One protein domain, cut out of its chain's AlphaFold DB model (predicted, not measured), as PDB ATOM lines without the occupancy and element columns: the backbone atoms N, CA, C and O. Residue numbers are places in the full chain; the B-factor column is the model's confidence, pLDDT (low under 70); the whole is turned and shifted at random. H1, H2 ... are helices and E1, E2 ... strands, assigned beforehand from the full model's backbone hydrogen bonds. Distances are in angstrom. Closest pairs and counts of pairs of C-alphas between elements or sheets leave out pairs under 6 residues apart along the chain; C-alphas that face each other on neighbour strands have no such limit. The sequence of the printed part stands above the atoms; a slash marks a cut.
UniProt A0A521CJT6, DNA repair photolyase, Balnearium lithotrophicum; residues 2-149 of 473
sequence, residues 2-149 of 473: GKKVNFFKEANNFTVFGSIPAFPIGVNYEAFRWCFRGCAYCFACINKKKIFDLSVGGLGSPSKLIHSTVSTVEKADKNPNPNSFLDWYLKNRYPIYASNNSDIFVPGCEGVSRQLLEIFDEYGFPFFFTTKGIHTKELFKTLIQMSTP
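This is residues 2 to 149 of the 473 residues of the protein "DNA repair photolyase" of Balnearium lithotrophicum (UniProt A0A521CJT6). Three helices, H2, H4 and H5, lie side by side in a row over one face of a small twisted four-stranded sheet, with few close contacts between the two layers. H3 crosses one end of H2 and grazes the sheet near E1, while the short H1 sits away from the other helices among long loops. The printed part has 148 residues, with five named helices and four named strands along the chain as E1 E2 H1 H2 H3 E3 H4 E4 H5, and the mixed sheet runs E1 E2 E3 E4. The class is mixed, helices and strands, with under half of the residues in named elements. The whole is compact, with a radius of gyration of the C-alphas of 15.3 A, and rounded, spanning 41 by 36 by 33 A.

E1, residues 14 to 16, begins with C-alpha 14 at (10.384, -0.589, -31.318), and E2 is residues 27 to 29. H1 is residues 43 to 46. H2, residues 62 to 78, is the longest helix at 24.2 A, from C-alpha 62 at (18.161, 8.290, -20.526). H3 is residues 85 to 91, 9.7 A, and E3 residues 96 to 98. H4, residues 110 to 122, measures 18.0 A, E4, residues 127 to 131, 12.9 A, and H5, residues 137 to 145, 12.1 A, ending with C-alpha 145 at (24.647, -13.069, -17.291).

E1 and E2 form an antiparallel hairpin, with N 15 and O 28 2.9 A apart, within hydrogen-bond range. E2 and E3 are parallel, with N 29 and O 97 at 2.8 A, and E3 and E4 are parallel, with N 128 and O 96 at 2.8 A. Two strand-helix-strand units, parallel neighbour strands with helices between, are E2, H1 H2 H3, E3 and E3, H4, E4, the latter with a right-handed crossover. H3 only grazes the sheet, with residues 85 to 90. With residues 73 to 77 alone, H2 touches H3, about perpendicular at 89 degrees; the closest C-alphas, of Ala 76 and Asp 87, are 4.5 A apart. H2 touches H4 at a shallow tilt of 10 degrees, the same way, closest at the C-alphas of Pro 62 and Val 112, 6.4 A. H4 touches H5 at a shallow tilt of 8 degrees, the same way, closest at the C-alphas of Arg 114 and Leu 139, 5.9 A. H2 and H4 are only just not on the sheet, each with 4 pairs of C-alphas within 10 A. H2 and H5 are apart; H1 touches no helix. In H2, H3, H4 and H5 every O i to N i+4 pair is within hydrogen-bond range; H1 is too short for one.

The C-alphas farthest apart, of Gly 2 and Ser 147, are 43.7 A apart. The printed part has no cut. The links E2 to H1, H1 to H2 and E3 to H4 are long. The mean pLDDT of the printed part is 75.4, and it is under 70 in residues 2 to 12, 15 to 26, 47 to 60 and 81 to 89.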
ATOM      1  N   GLY A   2      16.834  27.860 -29.156       41.97
ATOM      2  CA  GLY A   2      17.754  26.764 -29.472       41.97
ATOM      3  C   GLY A   2      16.986  25.450 -29.578       41.97
ATOM      4  O   GLY A   2      16.371  25.008 -28.608       41.97
ATOM      5  N   LYS A   3      16.958  24.853 -30.771       40.16
ATOM      6  CA  LYS A   3      16.313  23.556 -30.986       40.16
ATOM      7  C   LYS A   3      17.100  22.493 -30.216       40.16
ATOM      8  O   LYS A   3      18.194  22.126 -30.625       40.16
ATOM      9  N   LYS A   4      16.535  22.002 -29.108       45.28
ATOM     10  CA  LYS A   4      17.018  20.801 -28.417       45.28
ATOM     11  C   LYS A   4      16.874  19.618 -29.372       45.28
ATOM     12  O   LYS A   4      15.766  19.288 -29.790       45.28
ATOM     13  N   VAL A   5      17.992  19.016 -29.751       52.59
ATOM     14  CA  VAL A   5      18.007  17.753 -30.492       52.59
ATOM     15  C   VAL A   5      18.303  16.648 -29.492       52.59
ATOM     16  O   VAL A   5      19.262  16.756 -28.737       52.59
ATOM     17  N   ASN A   6      17.462  15.613 -29.474       56.66
ATOM     18  CA  ASN A   6      17.524  14.537 -28.485       56.66
ATOM     19  C   ASN A   6      18.377  13.378 -29.014       56.66
ATOM     20  O   ASN A   6      18.000  12.762 -30.010       56.66
ATOM     21  N   PHE A   7      19.486  13.064 -28.336       59.28
ATOM     22  CA  PHE A   7      20.313  11.880 -28.625       59.28
ATOM     23  C   PHE A   7      19.514  10.572 -28.561       59.28
ATOM     24  O   PHE A   7      19.516   9.769 -29.499       59.28
ATOM     25  N   PHE A   8      18.779  10.384 -27.466       58.84
ATOM     26  CA  PHE A   8      17.963   9.198 -27.260       58.84
ATOM     27  C   PHE A   8      16.649   9.287 -28.035       58.84
ATOM     28  O   PHE A   8      16.052  10.360 -28.227       58.84
ATOM     29  N   LYS A   9      16.172   8.132 -28.488       58.06
ATOM     30  CA  LYS A   9      14.828   8.006 -29.035       58.06
ATOM     31  C   LYS A   9      13.871   7.885 -27.843       58.06
ATOM     32  O   LYS A   9      13.740   6.859 -27.204       58.06
ATOM     33  N   GLU A  10      13.265   9.002 -27.459       57.72
ATOM     34  CA  GLU A  10      12.407   9.066 -26.261       57.72
ATOM     35  C   GLU A  10      10.964   8.575 -26.521       57.72
ATOM     36  O   GLU A  10      10.112   8.719 -25.653       57.72
ATOM     37  N   ALA A  11      10.674   8.047 -27.722       59.91
ATOM     38  CA  ALA A  11       9.373   7.487 -28.109       59.91
ATOM     39  C   ALA A  11       9.469   6.637 -29.396       59.91
ATOM     40  O   ALA A  11      10.185   7.003 -30.334       59.91
ATOM     41  N   ASN A  12       8.643   5.583 -29.502       63.44
ATOM     42  CA  ASN A  12       8.571   4.653 -30.647       63.44
ATOM     43  C   ASN A  12       9.901   3.924 -30.941       63.44
ATOM     44  O   ASN A  12      10.394   3.949 -32.072       63.44
ATOM     45  N   ASN A  13      10.491   3.294 -29.926       74.19
ATOM     46  CA  ASN A  13      11.822   2.672 -30.030       74.19
ATOM     47  C   ASN A  13      11.795   1.315 -30.713       74.19
ATOM     48  O   ASN A  13      12.769   0.938 -31.359       74.19
ATOM     49  N   PHE A  14      10.648   0.654 -30.637       73.00
ATOM     50  CA  PHE A  14      10.384  -0.589 -31.318       73.00
ATOM     51  C   PHE A  14       9.772  -0.343 -32.693       73.00
ATOM     52  O   PHE A  14       8.876   0.488 -32.880       73.00
ATOM     53  N   THR A  15      10.253  -1.100 -33.663       68.56
ATOM     54  CA  THR A  15       9.688  -1.189 -35.003       68.56
ATOM     55  C   THR A  15       9.699  -2.649 -35.396       68.56
ATOM     56  O   THR A  15      10.759  -3.268 -35.370       68.56
ATOM     57  N   VAL A  16       8.552  -3.194 -35.788       57.81
ATOM     58  CA  VAL A  16       8.517  -4.524 -36.401       57.81
ATOM     59  C   VAL A  16       9.348  -4.455 -37.680       57.81
ATOM     60  O   VAL A  16       9.115  -3.585 -38.525       57.81
ATOM     61  N   PHE A  17      10.376  -5.294 -37.767       50.75
ATOM     62  CA  PHE A  17      11.345  -5.245 -38.849       50.75
ATOM     63  C   PHE A  17      11.187  -6.463 -39.744       50.75
ATOM     64  O   PHE A  17      11.308  -7.597 -39.296       50.75
ATOM     65  N   GLY A  18      10.985  -6.206 -41.033       45.06
ATOM     66  CA  GLY A  18      11.416  -7.109 -42.087       45.06
ATOM     67  C   GLY A  18      12.697  -6.527 -42.668       45.06
ATOM     68  O   GLY A  18      12.644  -5.388 -43.131       45.06
ATOM     69  N   SER A  19      13.826  -7.240 -42.567       32.56
ATOM     70  CA  SER A  19      14.960  -7.226 -43.526       32.56
ATOM     71  C   SER A  19      16.322  -7.539 -42.941       32.56
ATOM     72  O   SER A  19      17.242  -6.733 -43.028       32.56
ATOM     73  N   ILE A  20      16.516  -8.754 -42.446       35.66
ATOM     74  CA  ILE A  20      17.821  -9.389 -42.616       35.66
ATOM     75  C   ILE A  20      17.541 -10.823 -43.066       35.66
ATOM     76  O   ILE A  20      16.765 -11.499 -42.393       35.66
ATOM     77  N   PRO A  21      18.136 -11.294 -44.175       31.92
ATOM     78  CA  PRO A  21      17.913 -12.647 -44.693       31.92
ATOM     79  C   PRO A  21      18.256 -13.792 -43.722       31.92
ATOM     80  O   PRO A  21      17.963 -14.934 -44.030       31.92
ATOM     81  N   ALA A  22      18.857 -13.490 -42.567       34.47
ATOM     82  CA  ALA A  22      19.288 -14.455 -41.562       34.47
ATOM     83  C   ALA A  22      18.350 -14.577 -40.339       34.47
ATOM     84  O   ALA A  22      18.594 -15.438 -39.496       34.47
ATOM     85  N   PHE A  23      17.303 -13.741 -40.202       39.84
ATOM     86  CA  PHE A  23      16.480 -13.722 -38.980       39.84
ATOM     87  C   PHE A  23      14.979 -13.868 -39.268       39.84
ATOM     88  O   PHE A  23      14.394 -12.975 -39.892       39.84
ATOM     89  N   PRO A  24      14.327 -14.943 -38.783       39.12
ATOM     90  CA  PRO A  24      12.876 -15.042 -38.793       39.12
ATOM     91  C   PRO A  24      12.317 -13.977 -37.841       39.12
ATOM     92  O   PRO A  24      12.497 -14.049 -36.633       39.12
ATOM     93  N   ILE A  25      11.746 -12.936 -38.444       47.72
ATOM     94  CA  ILE A  25      10.952 -11.833 -37.883       47.72
ATOM     95  C   ILE A  25      11.130 -11.572 -36.372       47.72
ATOM     96  O   ILE A  25      10.499 -12.202 -35.526       47.72
ATOM     97  N   GLY A  26      11.931 -10.550 -36.053       57.78
ATOM     98  CA  GLY A  26      12.053  -9.966 -34.714       57.78
ATOM     99  C   GLY A  26      11.605  -8.501 -34.664       57.78
ATOM    100  O   GLY A  26      11.312  -7.866 -35.685       57.78
ATOM    101  N   VAL A  27      11.584  -7.922 -33.466       72.38
ATOM    102  CA  VAL A  27      11.290  -6.497 -33.264       72.38
ATOM    103  C   VAL A  27      12.600  -5.719 -33.253       72.38
ATOM    104  O   VAL A  27      13.422  -5.887 -32.358       72.38
ATOM    105  N   ASN A  28      12.811  -4.833 -34.227       78.12
ATOM    106  CA  ASN A  28      13.976  -3.954 -34.208       78.12
ATOM    107  C   ASN A  28      13.825  -2.900 -33.110       78.12
ATOM    108  O   ASN A  28      12.801  -2.214 -33.036       78.12
ATOM    109  N   TYR A  29      14.874  -2.735 -32.318       84.94
ATOM    110  CA  TYR A  29      14.954  -1.761 -31.247       84.94
ATOM    111  C   TYR A  29      16.040  -0.720 -31.524       84.94
ATOM    112  O   TYR A  29      17.214  -1.030 -31.732       84.94
ATOM    113  N   GLU A  30      15.640   0.550 -31.496       82.44
ATOM    114  CA  GLU A  30      16.520   1.699 -31.700       82.44
ATOM    115  C   GLU A  30      16.568   2.564 -30.443       82.44
ATOM    116  O   GLU A  30      15.705   3.421 -30.239       82.44
ATOM    117  N   ALA A  31      17.607   2.376 -29.631       81.88
ATOM    118  CA  ALA A  31      17.846   3.200 -28.446       81.88
ATOM    119  C   ALA A  31      18.201   4.652 -28.815       81.88
ATOM    120  O   ALA A  31      17.772   5.615 -28.167       81.88
ATOM    121  N   PHE A  32      19.003   4.820 -29.871       79.19
ATOM    122  CA  PHE A  32      19.658   6.086 -30.185       79.19
ATOM    123  C   PHE A  32      19.259   6.601 -31.565       79.19
ATOM    124  O   PHE A  32      18.990   5.853 -32.507       79.19
ATOM    125  N   ARG A  33      19.225   7.925 -31.716       71.69
ATOM    126  CA  ARG A  33      18.953   8.554 -33.015       71.69
ATOM    127  C   ARG A  33      20.162   8.513 -33.949       71.69
ATOM    128  O   ARG A  33      19.969   8.444 -35.171       71.69
ATOM    129  N   TRP A  34      21.360   8.551 -33.372       72.00
ATOM    130  CA  TRP A  34      22.665   8.401 -34.012       72.00
ATOM    131  C   TRP A  34      23.614   7.640 -33.079       72.00
ATOM    132  O   TRP A  34      23.284   7.378 -31.928       72.00
ATOM    133  N   CYS A  35      24.783   7.258 -33.585       77.44
ATOM    134  CA  CYS A  35      25.757   6.459 -32.853       77.44
ATOM    135  C   CYS A  35      27.111   7.181 -32.814       77.44
ATOM    136  O   CYS A  35      27.596   7.620 -33.858       77.44
ATOM    137  N   PHE A  36      27.743   7.265 -31.639       78.88
ATOM    138  CA  PHE A  36      29.085   7.840 -31.456       78.88
ATOM    139  C   PHE A  36      30.221   6.999 -32.054       78.88
ATOM    140  O   PHE A  36      31.354   7.452 -32.058       78.88
ATOM    141  N   ARG A  37      29.941   5.830 -32.654       84.25
ATOM    142  CA  ARG A  37      30.941   5.028 -33.392       84.25
ATOM    143  C   ARG A  37      31.688   5.815 -34.478       84.25
ATOM    144  O   ARG A  37      32.786   5.427 -34.874       84.25
ATOM    145  N   GLY A  38      31.061   6.867 -35.009       82.00
ATOM    146  CA  GLY A  38      31.701   7.801 -35.935       82.00
ATOM    147  C   GLY A  38      32.046   7.209 -37.302       82.00
ATOM    148  O   GLY A  38      32.928   7.733 -37.975       82.00
ATOM    149  N   CYS A  39      31.397   6.115 -37.726       87.12
ATOM    150  CA  CYS A  39      31.760   5.473 -38.987       87.12
ATOM    151  C   CYS A  39      31.503   6.415 -40.173       87.12
ATOM    152  O   CYS A  39      30.368   6.839 -40.408       87.12
ATOM    153  N   ALA A  40      32.543   6.687 -40.955       83.12
ATOM    154  CA  ALA A  40      32.518   7.630 -42.074       83.12
ATOM    155  C   ALA A  40      31.524   7.241 -43.182       83.12
ATOM    156  O   ALA A  40      31.060   8.088 -43.940       83.12
ATOM    157  N   TYR A  41      31.196   5.952 -43.261       80.75
ATOM    158  CA  TYR A  41      30.276   5.367 -44.229       80.75
ATOM    159  C   TYR A  41      28.931   4.957 -43.587       80.75
ATOM    160  O   TYR A  41      28.166   4.196 -44.175       80.75
ATOM    161  N   CYS A  42      28.614   5.425 -42.371       82.88
ATOM    162  CA  CYS A  42      27.408   5.019 -41.642       82.88
ATOM    163  C   CYS A  42      26.124   5.353 -42.416       82.88
ATOM    164  O   CYS A  42      25.702   6.512 -42.479       82.88
ATOM    165  N   PHE A  43      25.452   4.326 -42.943       74.44
ATOM    166  CA  PHE A  43      24.213   4.509 -43.694       74.44
ATOM    167  C   PHE A  43      23.116   5.168 -42.853       74.44
ATOM    168  O   PHE A  43      22.372   5.999 -43.365       74.44
ATOM    169  N   ALA A  44      23.026   4.849 -41.558       75.56
ATOM    170  CA  ALA A  44      22.000   5.394 -40.678       75.56
ATOM    171  C   ALA A  44      22.145   6.912 -40.483       75.56
ATOM    172  O   ALA A  44      21.134   7.612 -40.399       75.56
ATOM    173  N   CYS A  45      23.380   7.424 -40.469       73.69
ATOM    174  CA  CYS A  45      23.659   8.859 -40.428       73.69
ATOM    175  C   CYS A  45      23.478   9.493 -41.814       73.69
ATOM    176  O   CYS A  45      22.727  10.453 -41.962       73.69
ATOM    177  N   ILE A  46      24.109   8.922 -42.844       72.62
ATOM    178  CA  ILE A  46      24.145   9.472 -44.211       72.62
ATOM    179  C   ILE A  46      22.750   9.520 -44.840       72.62
ATOM    180  O   ILE A  46      22.363  10.540 -45.411       72.62
ATOM    181  N   ASN A  47      21.942   8.470 -44.671       66.69
ATOM    182  CA  ASN A  47      20.588   8.402 -45.229       66.69
ATOM    183  C   ASN A  47      19.607   9.374 -44.554       66.69
ATOM    184  O   ASN A  47      18.543   9.677 -45.109       66.69
ATOM    185  N   LYS A  48      19.943   9.891 -43.367       67.12
ATOM    186  CA  LYS A  48      19.144  10.870 -42.633       67.12
ATOM    187  C   LYS A  48      19.765  12.260 -42.854       67.12
ATOM    188  O   LYS A  48      20.579  12.713 -42.061       67.12
ATOM    189  N   LYS A  49      19.311  12.967 -43.906       53.22
ATOM    190  CA  LYS A  49      19.759  14.305 -44.392       53.22
ATOM    191  C   LYS A  49      20.056  15.403 -43.337       53.22
ATOM    192  O   LYS A  49      20.601  16.433 -43.706       53.22
ATOM    193  N   LYS A  50      19.660  15.242 -42.069       49.56
ATOM    194  CA  LYS A  50      19.732  16.250 -40.993       49.56
ATOM    195  C   LYS A  50      20.662  15.879 -39.818       49.56
ATOM    196  O   LYS A  50      20.635  16.580 -38.819       49.56
ATOM    197  N   ILE A  51      21.418  14.776 -39.884       50.56
ATOM    198  CA  ILE A  51      22.116  14.207 -38.702       50.56
ATOM    199  C   ILE A  51      23.582  14.639 -38.542       50.56
ATOM    200  O   ILE A  51      24.158  14.430 -37.484       50.56
ATOM    201  N   PHE A  52      24.183  15.297 -39.534       45.69
ATOM    202  CA  PHE A  52      25.585  15.735 -39.445       45.69
ATOM    203  C   PHE A  52      25.793  17.128 -38.850       45.69
ATOM    204  O   PHE A  52      26.924  17.599 -38.778       45.69
ATOM    205  N   ASP A  53      24.729  17.779 -38.393       45.69
ATOM    206  CA  ASP A  53      24.875  19.002 -37.625       45.69
ATOM    207  C   ASP A  53      25.146  18.639 -36.152       45.69
ATOM    208  O   ASP A  53      24.245  18.473 -35.337       45.69
ATOM    209  N   LEU A  54      26.425  18.448 -35.822       44.50
ATOM    210  CA  LEU A  54      26.882  18.212 -34.446       44.50
ATOM    211  C   LEU A  54      26.714  19.456 -33.552       44.50
ATOM    212  O   LEU A  54      26.834  19.341 -32.335       44.50
ATOM    213  N   SER A  55      26.404  20.630 -34.127       39.31
ATOM    214  CA  SER A  55      26.061  21.844 -33.370       39.31
ATOM    215  C   SER A  55      24.620  21.827 -32.840       39.31
ATOM    216  O   SER A  55      24.238  22.659 -32.017       39.31
ATOM    217  N   VAL A  56      23.828  20.830 -33.248       40.00
ATOM    218  CA  VAL A  56      22.483  20.565 -32.738       40.00
ATOM    219  C   VAL A  56      22.455  19.213 -32.027       40.00
ATOM    220  O   VAL A  56      22.039  18.191 -32.562       40.00
ATOM    221  N   GLY A  57      22.891  19.196 -30.770       35.62
ATOM    222  CA  GLY A  57      22.855  17.993 -29.945       35.62
ATOM    223  C   GLY A  57      22.855  18.325 -28.463       35.62
ATOM    224  O   GLY A  57      23.845  18.812 -27.932       35.62
ATOM    225  N   GLY A  58      21.736  18.053 -27.794       45.34
ATOM    226  CA  GLY A  58      21.700  17.865 -26.351       45.34
ATOM    227  C   GLY A  58      21.663  16.370 -26.045       45.34
ATOM    228  O   GLY A  58      21.164  15.564 -26.839       45.34
ATOM    229  N   LEU A  59      22.157  15.983 -24.873       53.75
ATOM    230  CA  LEU A  59      21.843  14.671 -24.321       53.75
ATOM    231  C   LEU A  59      20.317  14.632 -24.143       53.75
ATOM    232  O   LEU A  59      19.753  15.437 -23.401       53.75
ATOM    233  N   GLY A  60      19.630  13.745 -24.870       63.28
ATOM    234  CA  GLY A  60      18.255  13.403 -24.492       63.28
ATOM    235  C   GLY A  60      18.252  12.829 -23.066       63.28
ATOM    236  O   GLY A  60      19.310  12.599 -22.487       63.28
ATOM    237  N   SER A  61      17.094  12.533 -22.495       79.12
ATOM    238  CA  SER A  61      17.011  11.920 -21.169       79.12
ATOM    239  C   SER A  61      17.089  10.388 -21.261       79.12
ATOM    240  O   SER A  61      16.156   9.779 -21.796       79.12
ATOM    241  N   PRO A  62      18.130   9.743 -20.689       82.88
ATOM    242  CA  PRO A  62      18.161   8.290 -20.526       82.88
ATOM    243  C   PRO A  62      16.914   7.757 -19.823       82.88
ATOM    244  O   PRO A  62      16.289   6.809 -20.286       82.88
ATOM    245  N   SER A  63      16.486   8.428 -18.750       85.69
ATOM    246  CA  SER A  63      15.313   8.036 -17.970       85.69
ATOM    247  C   SER A  63      14.037   8.012 -18.814       85.69
ATOM    248  O   SER A  63      13.229   7.102 -18.662       85.69
ATOM    249  N   LYS A  64      13.863   8.956 -19.752       86.44
ATOM    250  CA  LYS A  64      12.718   8.942 -20.680       86.44
ATOM    251  C   LYS A  64      12.777   7.788 -21.678       86.44
ATOM    252  O   LYS A  64      11.736   7.212 -21.977       86.44
ATOM    253  N   LEU A  65      13.963   7.446 -22.188       88.12
ATOM    254  CA  LEU A  65      14.154   6.274 -23.052       88.12
ATOM    255  C   LEU A  65      13.768   4.986 -22.316       88.12
ATOM    256  O   LEU A  65      12.994   4.186 -22.845       88.12
ATOM    257  N   ILE A  66      14.274   4.813 -21.096       91.44
ATOM    258  CA  ILE A  66      13.978   3.655 -20.250       91.44
ATOM    259  C   ILE A  66      12.482   3.580 -19.945       91.44
ATOM    260  O   ILE A  66      11.849   2.579 -20.268       91.44
ATOM    261  N   HIS A  67      11.890   4.672 -19.455       91.81
ATOM    262  CA  HIS A  67      10.456   4.750 -19.182       91.81
ATOM    263  C   HIS A  67       9.615   4.431 -20.425       91.81
ATOM    264  O   HIS A  67       8.674   3.648 -20.353       91.81
ATOM    265  N   SER A  68       9.956   4.993 -21.591       90.19
ATOM    266  CA  SER A  68       9.245   4.690 -22.838       90.19
ATOM    267  C   SER A  68       9.371   3.221 -23.237       90.19
ATOM    268  O   SER A  68       8.444   2.694 -23.850       90.19
ATOM    269  N   THR A  69      10.502   2.578 -22.952       92.31
ATOM    270  CA  THR A  69      10.741   1.171 -23.290       92.31
ATOM    271  C   THR A  69       9.877   0.272 -22.419       92.31
ATOM    272  O   THR A  69       9.062  -0.468 -22.963       92.31
ATOM    273  N   VAL A  70       9.966   0.437 -21.096       94.88
ATOM    274  CA  VAL A  70       9.149  -0.291 -20.112       94.88
ATOM    275  C   VAL A  70       7.662  -0.083 -20.384       94.88
ATOM    276  O   VAL A  70       6.941  -1.047 -20.603       94.88
ATOM    277  N   SER A  71       7.219   1.170 -20.512       93.62
ATOM    278  CA  SER A  71       5.812   1.496 -20.770       93.62
ATOM    279  C   SER A  71       5.271   0.849 -22.049       93.62
ATOM    280  O   SER A  71       4.111   0.446 -22.083       93.62
ATOM    281  N   THR A  72       6.091   0.718 -23.100       90.50
ATOM    282  CA  THR A  72       5.661   0.058 -24.346       90.50
ATOM    283  C   THR A  72       5.489  -1.447 -24.151       90.50
ATOM    284  O   THR A  72       4.508  -2.008 -24.636       90.50
ATOM    285  N   VAL A  73       6.419  -2.091 -23.441       92.81
ATOM    286  CA  VAL A  73       6.359  -3.528 -23.146       92.81
ATOM    287  C   VAL A  73       5.187  -3.837 -22.211       92.81
ATOM    288  O   VAL A  73       4.348  -4.668 -22.541       92.81
ATOM    289  N   GLU A  74       5.043  -3.104 -21.107       95.06
ATOM    290  CA  GLU A  74       3.940  -3.306 -20.160       95.06
ATOM    291  C   GLU A  74       2.567  -3.060 -20.788       95.06
ATOM    292  O   GLU A  74       1.601  -3.750 -20.459       95.06
ATOM    293  N   LYS A  75       2.458  -2.082 -21.699       93.06
ATOM    294  CA  LYS A  75       1.225  -1.862 -22.461       93.06
ATOM    295  C   LYS A  75       0.886  -3.099 -23.294       93.06
ATOM    296  O   LYS A  75      -0.264  -3.526 -23.277       93.06
ATOM    297  N   ALA A  76       1.867  -3.658 -24.004       85.06
ATOM    298  CA  ALA A  76       1.675  -4.862 -24.806       85.06
ATOM    299  C   ALA A  76       1.249  -6.072 -23.953       85.06
ATOM    300  O   ALA A  76       0.466  -6.896 -24.417       85.06
ATOM    301  N   ASP A  77       1.696  -6.148 -22.699       88.44
ATOM    302  CA  ASP A  77       1.314  -7.223 -21.778       88.44
ATOM    303  C   ASP A  77      -0.092  -7.051 -21.205       88.44
ATOM    304  O   ASP A  77      -0.898  -7.982 -21.242       88.44
ATOM    305  N   LYS A  78      -0.388  -5.863 -20.665       93.25
ATOM    306  CA  LYS A  78      -1.608  -5.605 -19.885       93.25
ATOM    307  C   LYS A  78      -2.816  -5.292 -20.764       93.25
ATOM    308  O   LYS A  78      -3.928  -5.684 -20.431       93.25
ATOM    309  N   ASN A  79      -2.614  -4.549 -21.850       85.38
ATOM    310  CA  ASN A  79      -3.684  -4.104 -22.740       85.38
ATOM    311  C   ASN A  79      -3.169  -3.992 -24.189       85.38
ATOM    312  O   ASN A  79      -3.045  -2.877 -24.721       85.38
ATOM    313  N   PRO A  80      -2.793  -5.127 -24.814       73.75
ATOM    314  CA  PRO A  80      -2.354  -5.133 -26.203       73.75
ATOM    315  C   PRO A  80      -3.470  -4.599 -27.094       73.75
ATOM    316  O   PRO A  80      -4.612  -5.042 -27.001       73.75
ATOM    317  N   ASN A  81      -3.144  -3.697 -28.017       65.06
ATOM    318  CA  ASN A  81      -4.073  -3.403 -29.101       65.06
ATOM    319  C   ASN A  81      -4.125  -4.630 -30.036       65.06
ATOM    320  O   ASN A  81      -3.091  -4.929 -30.641       65.06
ATOM    321  N   PRO A  82      -5.278  -5.310 -30.207       49.22
ATOM    322  CA  PRO A  82      -5.384  -6.494 -31.068       49.22
ATOM    323  C   PRO A  82      -5.046  -6.194 -32.538       49.22
ATOM    324  O   PRO A  82      -4.592  -7.071 -33.264       49.22
ATOM    325  N   ASN A  83      -5.156  -4.930 -32.962       47.59
ATOM    326  CA  ASN A  83      -4.773  -4.476 -34.299       47.59
ATOM    327  C   ASN A  83      -3.291  -4.055 -34.412       47.59
ATOM    328  O   ASN A  83      -2.857  -3.601 -35.470       47.59
ATOM    329  N   SER A  84      -2.495  -4.145 -33.340       55.69
ATOM    330  CA  SER A  84      -1.077  -3.765 -33.341       55.69
ATOM    331  C   SER A  84      -0.187  -4.999 -33.417       55.69
ATOM    332  O   SER A  84       0.028  -5.686 -32.419       55.69
ATOM    333  N   PHE A  85       0.441  -5.216 -34.577       58.09
ATOM    334  CA  PHE A  85       1.496  -6.224 -34.711       58.09
ATOM    335  C   PHE A  85       2.589  -6.032 -33.667       58.09
ATOM    336  O   PHE A  85       3.036  -6.996 -33.063       58.09
ATOM    337  N   LEU A  86       3.011  -4.790 -33.426       66.19
ATOM    338  CA  LEU A  86       4.059  -4.524 -32.450       66.19
ATOM    339  C   LEU A  86       3.666  -5.016 -31.051       66.19
ATOM    340  O   LEU A  86       4.473  -5.683 -30.410       66.19
ATOM    341  N   ASP A  87       2.445  -4.718 -30.603       69.56
ATOM    342  CA  ASP A  87       1.965  -5.151 -29.287       69.56
ATOM    343  C   ASP A  87       1.900  -6.685 -29.242       69.56
ATOM    344  O   ASP A  87       2.325  -7.289 -28.265       69.56
ATOM    345  N   TRP A  88       1.477  -7.328 -30.333       64.44
ATOM    346  CA  TRP A  88       1.479  -8.785 -30.448       64.44
ATOM    347  C   TRP A  88       2.891  -9.391 -30.382       64.44
ATOM    348  O   TRP A  88       3.116 -10.313 -29.602       64.44
ATOM    349  N   TYR A  89       3.867  -8.869 -31.135       69.81
ATOM    350  CA  TYR A  89       5.253  -9.366 -31.119       69.81
ATOM    351  C   TYR A  89       5.880  -9.211 -29.729       69.81
ATOM    352  O   TYR A  89       6.555 -10.121 -29.246       69.81
ATOM    353  N   LEU A  90       5.636  -8.067 -29.082       80.06
ATOM    354  CA  LEU A  90       6.125  -7.802 -27.734       80.06
ATOM    355  C   LEU A  90       5.465  -8.734 -26.713       80.06
ATOM    356  O   LEU A  90       6.176  -9.398 -25.962       80.06
ATOM    357  N   LYS A  91       4.132  -8.864 -26.735       77.94
ATOM    358  CA  LYS A  91       3.377  -9.769 -25.854       77.94
ATOM    359  C   LYS A  91       3.837 -11.223 -25.980       77.94
ATOM    360  O   LYS A  91       3.967 -11.913 -24.978       77.94
ATOM    361  N   ASN A  92       4.129 -11.677 -27.198       73.56
ATOM    362  CA  ASN A  92       4.570 -13.049 -27.477       73.56
ATOM    363  C   ASN A  92       6.096 -13.249 -27.364       73.56
ATOM    364  O   ASN A  92       6.597 -14.293 -27.769       73.56
ATOM    365  N   ARG A  93       6.841 -12.269 -26.833       79.50
ATOM    366  CA  ARG A  93       8.291 -12.373 -26.569       79.50
ATOM    367  C   ARG A  93       9.132 -12.748 -27.787       79.50
ATOM    368  O   ARG A  93      10.123 -13.467 -27.680       79.50
ATOM    369  N   TYR A  94       8.769 -12.224 -28.954       75.31
ATOM    370  CA  TYR A  94       9.602 -12.397 -30.141       75.31
ATOM    371  C   TYR A  94      10.975 -11.733 -29.963       75.31
ATOM    372  O   TYR A  94      11.070 -10.712 -29.274       75.31
ATOM    373  N   PRO A  95      12.031 -12.258 -30.615       74.19
ATOM    374  CA  PRO A  95      13.379 -11.742 -30.440       74.19
ATOM    375  C   PRO A  95      13.484 -10.241 -30.728       74.19
ATOM    376  O   PRO A  95      13.014  -9.750 -31.760       74.19
ATOM    377  N   ILE A  96      14.151  -9.514 -29.836       82.25
ATOM    378  CA  ILE A  96      14.527  -8.124 -30.063       82.25
ATOM    379  C   ILE A  96      15.804  -8.100 -30.892       82.25
ATOM    380  O   ILE A  96      16.828  -8.643 -30.484       82.25
ATOM    381  N   TYR A  97      15.759  -7.426 -32.038       80.81
ATOM    382  CA  TYR A  97      16.953  -7.097 -32.801       80.81
ATOM    383  C   TYR A  97      17.441  -5.697 -32.435       80.81
ATOM    384  O   TYR A  97      16.820  -4.696 -32.792       80.81
ATOM    385  N   ALA A  98      18.568  -5.603 -31.744       83.81
ATOM    386  CA  ALA A  98      19.209  -4.329 -31.461       83.81
ATOM    387  C   ALA A  98      20.330  -4.011 -32.456       83.81
ATOM    388  O   ALA A  98      20.924  -4.885 -33.085       83.81
ATOM    389  N   SER A  99      20.669  -2.725 -32.526       84.06
ATOM    390  CA  SER A  99      21.851  -2.215 -33.229       84.06
ATOM    391  C   SER A  99      21.811  -2.159 -34.756       84.06
ATOM    392  O   SER A  99      22.841  -1.948 -35.386       84.06
ATOM    393  N   ASN A 100      20.628  -2.201 -35.369       75.31
ATOM    394  CA  ASN A 100      20.504  -2.028 -36.818       75.31
ATOM    395  C   ASN A 100      20.924  -0.622 -37.303       75.31
ATOM    396  O   ASN A 100      21.821  -0.458 -38.125       75.31
ATOM    397  N   ASN A 101      20.272   0.421 -36.774       74.56
ATOM    398  CA  ASN A 101      20.540   1.817 -37.145       74.56
ATOM    399  C   ASN A 101      21.454   2.543 -36.148       74.56
ATOM    400  O   ASN A 101      22.009   3.596 -36.465       74.56
ATOM    401  N   SER A 102      21.577   2.022 -34.930       78.38
ATOM    402  CA  SER A 102      22.373   2.622 -33.865       78.38
ATOM    403  C   SER A 102      22.872   1.547 -32.914       78.38
ATOM    404  O   SER A 102      22.054   0.921 -32.248       78.38
ATOM    405  N   ASP A 103      24.189   1.372 -32.829       88.75
ATOM    406  CA  ASP A 103      24.827   0.400 -31.937       88.75
ATOM    407  C   ASP A 103      24.493   0.709 -30.473       88.75
ATOM    408  O   ASP A 103      24.836   1.792 -29.991       88.75
ATOM    409  N   ILE A 104      23.824  -0.218 -29.778       89.44
ATOM    410  CA  ILE A 104      23.498  -0.038 -28.362       89.44
ATOM    411  C   ILE A 104      24.739  -0.132 -27.470       89.44
ATOM    412  O   ILE A 104      24.697   0.356 -26.353       89.44
ATOM    413  N   PHE A 105      25.858  -0.686 -27.944       92.38
ATOM    414  CA  PHE A 105      27.105  -0.853 -27.179       92.38
ATOM    415  C   PHE A 105      28.096   0.306 -27.389       92.38
ATOM    416  O   PHE A 105      29.311   0.148 -27.241       92.38
ATOM    417  N   VAL A 106      27.587   1.466 -27.807       86.12
ATOM    418  CA  VAL A 106      28.382   2.657 -28.108       86.12
ATOM    419  C   VAL A 106      29.086   3.216 -26.856       86.12
ATOM    420  O   VAL A 106      28.490   3.176 -25.777       86.12
ATOM    421  N   PRO A 107      30.313   3.770 -26.977       83.94
ATOM    422  CA  PRO A 107      31.033   4.303 -25.830       83.94
ATOM    423  C   PRO A 107      30.282   5.484 -25.207       83.94
ATOM    424  O   PRO A 107      29.677   6.292 -25.922       83.94
ATOM    425  N   GLY A 108      30.313   5.582 -23.881       84.12
ATOM    426  CA  GLY A 108      29.667   6.645 -23.106       84.12
ATOM    427  C   GLY A 108      28.162   6.463 -22.878       84.12
ATOM    428  O   GLY A 108      27.524   7.346 -22.306       84.12
ATOM    429  N   CYS A 109      27.569   5.351 -23.325       86.62
ATOM    430  CA  CYS A 109      26.154   5.019 -23.104       86.62
ATOM    431  C   CYS A 109      25.949   3.730 -22.294       86.62
ATOM    432  O   CYS A 109      24.817   3.269 -22.161       86.62
ATOM    433  N   GLU A 110      27.006   3.159 -21.720       89.00
ATOM    434  CA  GLU A 110      27.032   1.801 -21.168       89.00
ATOM    435  C   GLU A 110      26.030   1.598 -20.031       89.00
ATOM    436  O   GLU A 110      25.416   0.537 -19.933       89.00
ATOM    437  N   GLY A 111      25.813   2.624 -19.201       89.81
ATOM    438  CA  GLY A 111      24.801   2.582 -18.142       89.81
ATOM    439  C   GLY A 111      23.381   2.405 -18.688       89.81
ATOM    440  O   GLY A 111      22.602   1.638 -18.130       89.81
ATOM    441  N   VAL A 112      23.067   3.061 -19.808       90.75
ATOM    442  CA  VAL A 112      21.767   2.944 -20.485       90.75
ATOM    443  C   VAL A 112      21.655   1.598 -21.184       90.75
ATOM    444  O   VAL A 112      20.633   0.932 -21.072       90.75
ATOM    445  N   SER A 113      22.710   1.172 -21.877       92.69
ATOM    446  CA  SER A 113      22.764  -0.124 -22.556       92.69
ATOM    447  C   SER A 113      22.526  -1.270 -21.582       92.69
ATOM    448  O   SER A 113      21.743  -2.164 -21.878       92.69
ATOM    449  N   ARG A 114      23.140  -1.208 -20.396       94.88
ATOM    450  CA  ARG A 114      22.938  -2.187 -19.330       94.88
ATOM    451  C   ARG A 114      21.483  -2.239 -18.871       94.88
ATOM    452  O   ARG A 114      20.915  -3.319 -18.866       94.88
ATOM    453  N   GLN A 115      20.872  -1.089 -18.581       94.88
ATOM    454  CA  GLN A 115      19.456  -1.032 -18.197       94.88
ATOM    455  C   GLN A 115      18.538  -1.603 -19.283       94.88
ATOM    456  O   GLN A 115      17.564  -2.277 -18.979       94.88
ATOM    457  N   LEU A 116      18.847  -1.368 -20.560       94.62
ATOM    458  CA  LEU A 116      18.083  -1.945 -21.666       94.62
ATOM    459  C   LEU A 116      18.218  -3.469 -21.744       94.62
ATOM    460  O   LEU A 116      17.218  -4.141 -21.971       94.62
ATOM    461  N   LEU A 117      19.425  -4.007 -21.546       95.50
ATOM    462  CA  LEU A 117      19.642  -5.455 -21.487       95.50
ATOM    463  C   LEU A 117      18.918  -6.081 -20.290       95.50
ATOM    464  O   LEU A 117      18.263  -7.099 -20.463       95.50
ATOM    465  N   GLU A 118      18.987  -5.443 -19.117       95.88
ATOM    466  CA  GLU A 118      18.263  -5.859 -17.908       95.88
ATOM    467  C   GLU A 118      16.745  -5.895 -18.167       95.88
ATOM    468  O   GLU A 118      16.108  -6.891 -17.857       95.88
ATOM    469  N   ILE A 119      16.179  -4.883 -18.839       95.81
ATOM    470  CA  ILE A 119      14.757  -4.873 -19.233       95.81
ATOM    471  C   ILE A 119      14.437  -6.005 -20.215       95.81
ATOM    472  O   ILE A 119      13.424  -6.679 -20.070       95.81
ATOM    473  N   PHE A 120      15.256  -6.224 -21.247       93.06
ATOM    474  CA  PHE A 120      14.979  -7.306 -22.197       93.06
ATOM    475  C   PHE A 120      15.036  -8.680 -21.529       93.06
ATOM    476  O   PHE A 120      14.206  -9.529 -21.842       93.06
ATOM    477  N   ASP A 121      15.959  -8.876 -20.591       95.06
ATOM    478  CA  ASP A 121      16.070 -10.112 -19.819       95.06
ATOM    479  C   ASP A 121      14.895 -10.295 -18.849       95.06
ATOM    480  O   ASP A 121      14.228 -11.325 -18.884       95.06
ATOM    481  N   GLU A 122      14.580  -9.271 -18.047       96.88
ATOM    482  CA  GLU A 122      13.502  -9.289 -17.046       96.88
ATOM    483  C   GLU A 122      12.143  -9.604 -17.676       96.88
ATOM    484  O   GLU A 122      11.364 -10.389 -17.137       96.88
ATOM    485  N   TYR A 123      11.869  -9.037 -18.852       95.12
ATOM    486  CA  TYR A 123      10.626  -9.298 -19.573       95.12
ATOM    487  C   TYR A 123      10.681 -10.567 -20.436       95.12
ATOM    488  O   TYR A 123       9.681 -10.900 -21.062       95.12
ATOM    489  N   GLY A 124      11.789 -11.311 -20.470       86.25
ATOM    490  CA  GLY A 124      11.863 -12.610 -21.144       86.25
ATOM    491  C   GLY A 124      12.055 -12.538 -22.662       86.25
ATOM    492  O   GLY A 124      11.675 -13.465 -23.373       86.25
ATOM    493  N   PHE A 125      12.620 -11.449 -23.187       83.94
ATOM    494  CA  PHE A 125      12.898 -11.310 -24.613       83.94
ATOM    495  C   PHE A 125      14.216 -11.983 -25.010       83.94
ATOM    496  O   PHE A 125      15.275 -11.608 -24.494       83.94
ATOM    497  N   PRO A 126      14.206 -12.894 -26.002       82.12
ATOM    498  CA  PRO A 126      15.421 -13.269 -26.702       82.12
ATOM    499  C   PRO A 126      16.033 -12.051 -27.398       82.12
ATOM    500  O   PRO A 126      15.324 -11.138 -27.830       82.12
ATOM    501  N   PHE A 127      17.351 -12.045 -27.546       77.81
ATOM    502  CA  PHE A 127      18.079 -10.856 -27.969       77.81
ATOM    503  C   PHE A 127      19.091 -11.157 -29.077       77.81
ATOM    504  O   PHE A 127      20.026 -11.934 -28.899       77.81
ATOM    505  N   PHE A 128      18.944 -10.507 -30.228       81.62
ATOM    506  CA  PHE A 128      19.937 -10.535 -31.296       81.62
ATOM    507  C   PHE A 128      20.576  -9.155 -31.458       81.62
ATOM    508  O   PHE A 128      19.884  -8.135 -31.421       81.62
ATOM    509  N   PHE A 129      21.892  -9.095 -31.657       84.88
ATOM    510  CA  PHE A 129      22.589  -7.819 -31.810       84.88
ATOM    511  C   PHE A 129      23.682  -7.839 -32.866       84.88
ATOM    512  O   PHE A 129      24.349  -8.840 -33.112       84.88
ATOM    513  N   THR A 130      23.938  -6.669 -33.437       88.12
ATOM    514  CA  THR A 130      25.172  -6.401 -34.175       88.12
ATOM    515  C   THR A 130      25.986  -5.333 -33.454       88.12
ATOM    516  O   THR A 130      25.438  -4.419 -32.845       88.12
ATOM    517  N   THR A 131      27.312  -5.425 -33.450       93.62
ATOM    518  CA  THR A 131      28.136  -4.364 -32.846       93.62
ATOM    519  C   THR A 131      29.528  -4.304 -33.455       93.62
ATOM    520  O   THR A 131      29.988  -5.256 -34.083       93.62
ATOM    521  N   LYS A 132      30.211  -3.171 -33.281       95.62
ATOM    522  CA  LYS A 132      31.651  -3.025 -33.560       95.62
ATOM    523  C   LYS A 132      32.510  -3.056 -32.287       95.62
ATOM    524  O   LYS A 132      33.717  -2.824 -32.363       95.62
ATOM    525  N   GLY A 133      31.906  -3.320 -31.126       94.50
ATOM    526  CA  GLY A 133      32.637  -3.581 -29.891       94.50
ATOM    527  C   GLY A 133      31.841  -3.357 -28.611       94.50
ATOM    528  O   GLY A 133      30.869  -2.610 -28.588       94.50
ATOM    529  N   ILE A 134      32.306  -3.959 -27.522       94.81
ATOM    530  CA  ILE A 134      31.784  -3.748 -26.169       94.81
ATOM    531  C   ILE A 134      32.945  -3.199 -25.337       94.81
ATOM    532  O   ILE A 134      33.958  -3.871 -25.189       94.81
ATOM    533  N   HIS A 135      32.826  -1.955 -24.865       87.38
ATOM    534  CA  HIS A 135      33.963  -1.187 -24.323       87.38
ATOM    535  C   HIS A 135      34.208  -1.381 -22.828       87.38
ATOM    536  O   HIS A 135      35.285  -1.054 -22.339       87.38
ATOM    537  N   THR A 136      33.233  -1.918 -22.096       91.94
ATOM    538  CA  THR A 136      33.333  -2.082 -20.642       91.94
ATOM    539  C   THR A 136      33.119  -3.529 -20.229       91.94
ATOM    540  O   THR A 136      32.299  -4.257 -20.800       91.94
ATOM    541  N   LYS A 137      33.867  -3.949 -19.204       93.19
ATOM    542  CA  LYS A 137      33.764  -5.296 -18.631       93.19
ATOM    543  C   LYS A 137      32.402  -5.509 -17.982       93.19
ATOM    544  O   LYS A 137      31.869  -6.609 -18.035       93.19
ATOM    545  N   GLU A 138      31.830  -4.460 -17.409       93.88
ATOM    546  CA  GLU A 138      30.525  -4.458 -16.757       93.88
ATOM    547  C   GLU A 138      29.411  -4.730 -17.767       93.88
ATOM    548  O   GLU A 138      28.571  -5.588 -17.518       93.88
ATOM    549  N   LEU A 139      29.428  -4.066 -18.930       94.88
ATOM    550  CA  LEU A 139      28.421  -4.289 -19.968       94.88
ATOM    551  C   LEU A 139      28.559  -5.678 -20.601       94.88
ATOM    552  O   LEU A 139      27.553  -6.343 -20.843       94.88
ATOM    553  N   PHE A 140      29.795  -6.142 -20.818       96.00
ATOM    554  CA  PHE A 140      30.050  -7.521 -21.237       96.00
ATOM    555  C   PHE A 140      29.515  -8.522 -20.204       96.00
ATOM    556  O   PHE A 140      28.827  -9.469 -20.571       96.00
ATOM    557  N   LYS A 141      29.769  -8.278 -18.911       96.44
ATOM    558  CA  LYS A 141      29.273  -9.105 -17.806       96.44
ATOM    559  C   LYS A 141      27.745  -9.151 -17.776       96.44
ATOM    560  O   LYS A 141      27.198 -10.243 -17.695       96.44
ATOM    561  N   THR A 142      27.065  -8.007 -17.894       95.94
ATOM    562  CA  THR A 142      25.598  -7.963 -18.008       95.94
ATOM    563  C   THR A 142      25.127  -8.833 -19.163       95.94
ATOM    564  O   THR A 142      24.272  -9.686 -18.959       95.94
ATOM    565  N   LEU A 143      25.717  -8.666 -20.352       94.69
ATOM    566  CA  LEU A 143      25.335  -9.443 -21.525       94.69
ATOM    567  C   LEU A 143      25.480 -10.948 -21.268       94.69
ATOM    568  O   LEU A 143      24.545 -11.682 -21.547       94.69
ATOM    569  N   ILE A 144      26.600 -11.426 -20.717       95.19
ATOM    570  CA  ILE A 144      26.813 -12.868 -20.488       95.19
ATOM    571  C   ILE A 144      26.005 -13.451 -19.317       95.19
ATOM    572  O   ILE A 144      25.928 -14.672 -19.199       95.19
ATOM    573  N   GLN A 145      25.418 -12.621 -18.456       95.62
ATOM    574  CA  GLN A 145      24.647 -13.069 -17.291       95.62
ATOM    575  C   GLN A 145      23.137 -13.112 -17.527       95.62
ATOM    576  O   GLN A 145      22.427 -13.614 -16.661       95.62
ATOM    577  N   MET A 146      22.651 -12.627 -18.676       91.94
ATOM    578  CA  MET A 146      21.226 -12.684 -19.001       91.94
ATOM    579  C   MET A 146      20.716 -14.134 -18.998       91.94
ATOM    580  O   MET A 146      21.417 -15.059 -19.429       91.94
ATOM    581  N   SER A 147      19.482 -14.317 -18.553       89.50
ATOM    582  CA  SER A 147      18.761 -15.591 -18.574       89.50
ATOM    583  C   SER A 147      18.169 -15.926 -19.947       89.50
ATOM    584  O   SER A 147      18.044 -17.102 -20.295       89.50
ATOM    585  N   THR A 148      17.838 -14.916 -20.757       82.44
ATOM    586  CA  THR A 148      17.214 -15.121 -22.066       82.44
ATOM    587  C   THR A 148      18.220 -15.513 -23.156       82.44
ATOM    588  O   THR A 148      19.401 -15.129 -23.112       82.44
ATOM    589  N   PRO A 149      17.773 -16.270 -24.183       80.25
ATOM    590  CA  PRO A 149      18.617 -16.623 -25.316       80.25
ATOM    591  C   PRO A 149      19.117 -15.387 -26.054       80.25
ATOM    592  O   PRO A 149      18.361 -14.452 -26.327       80.25
TER     593      PRO A 149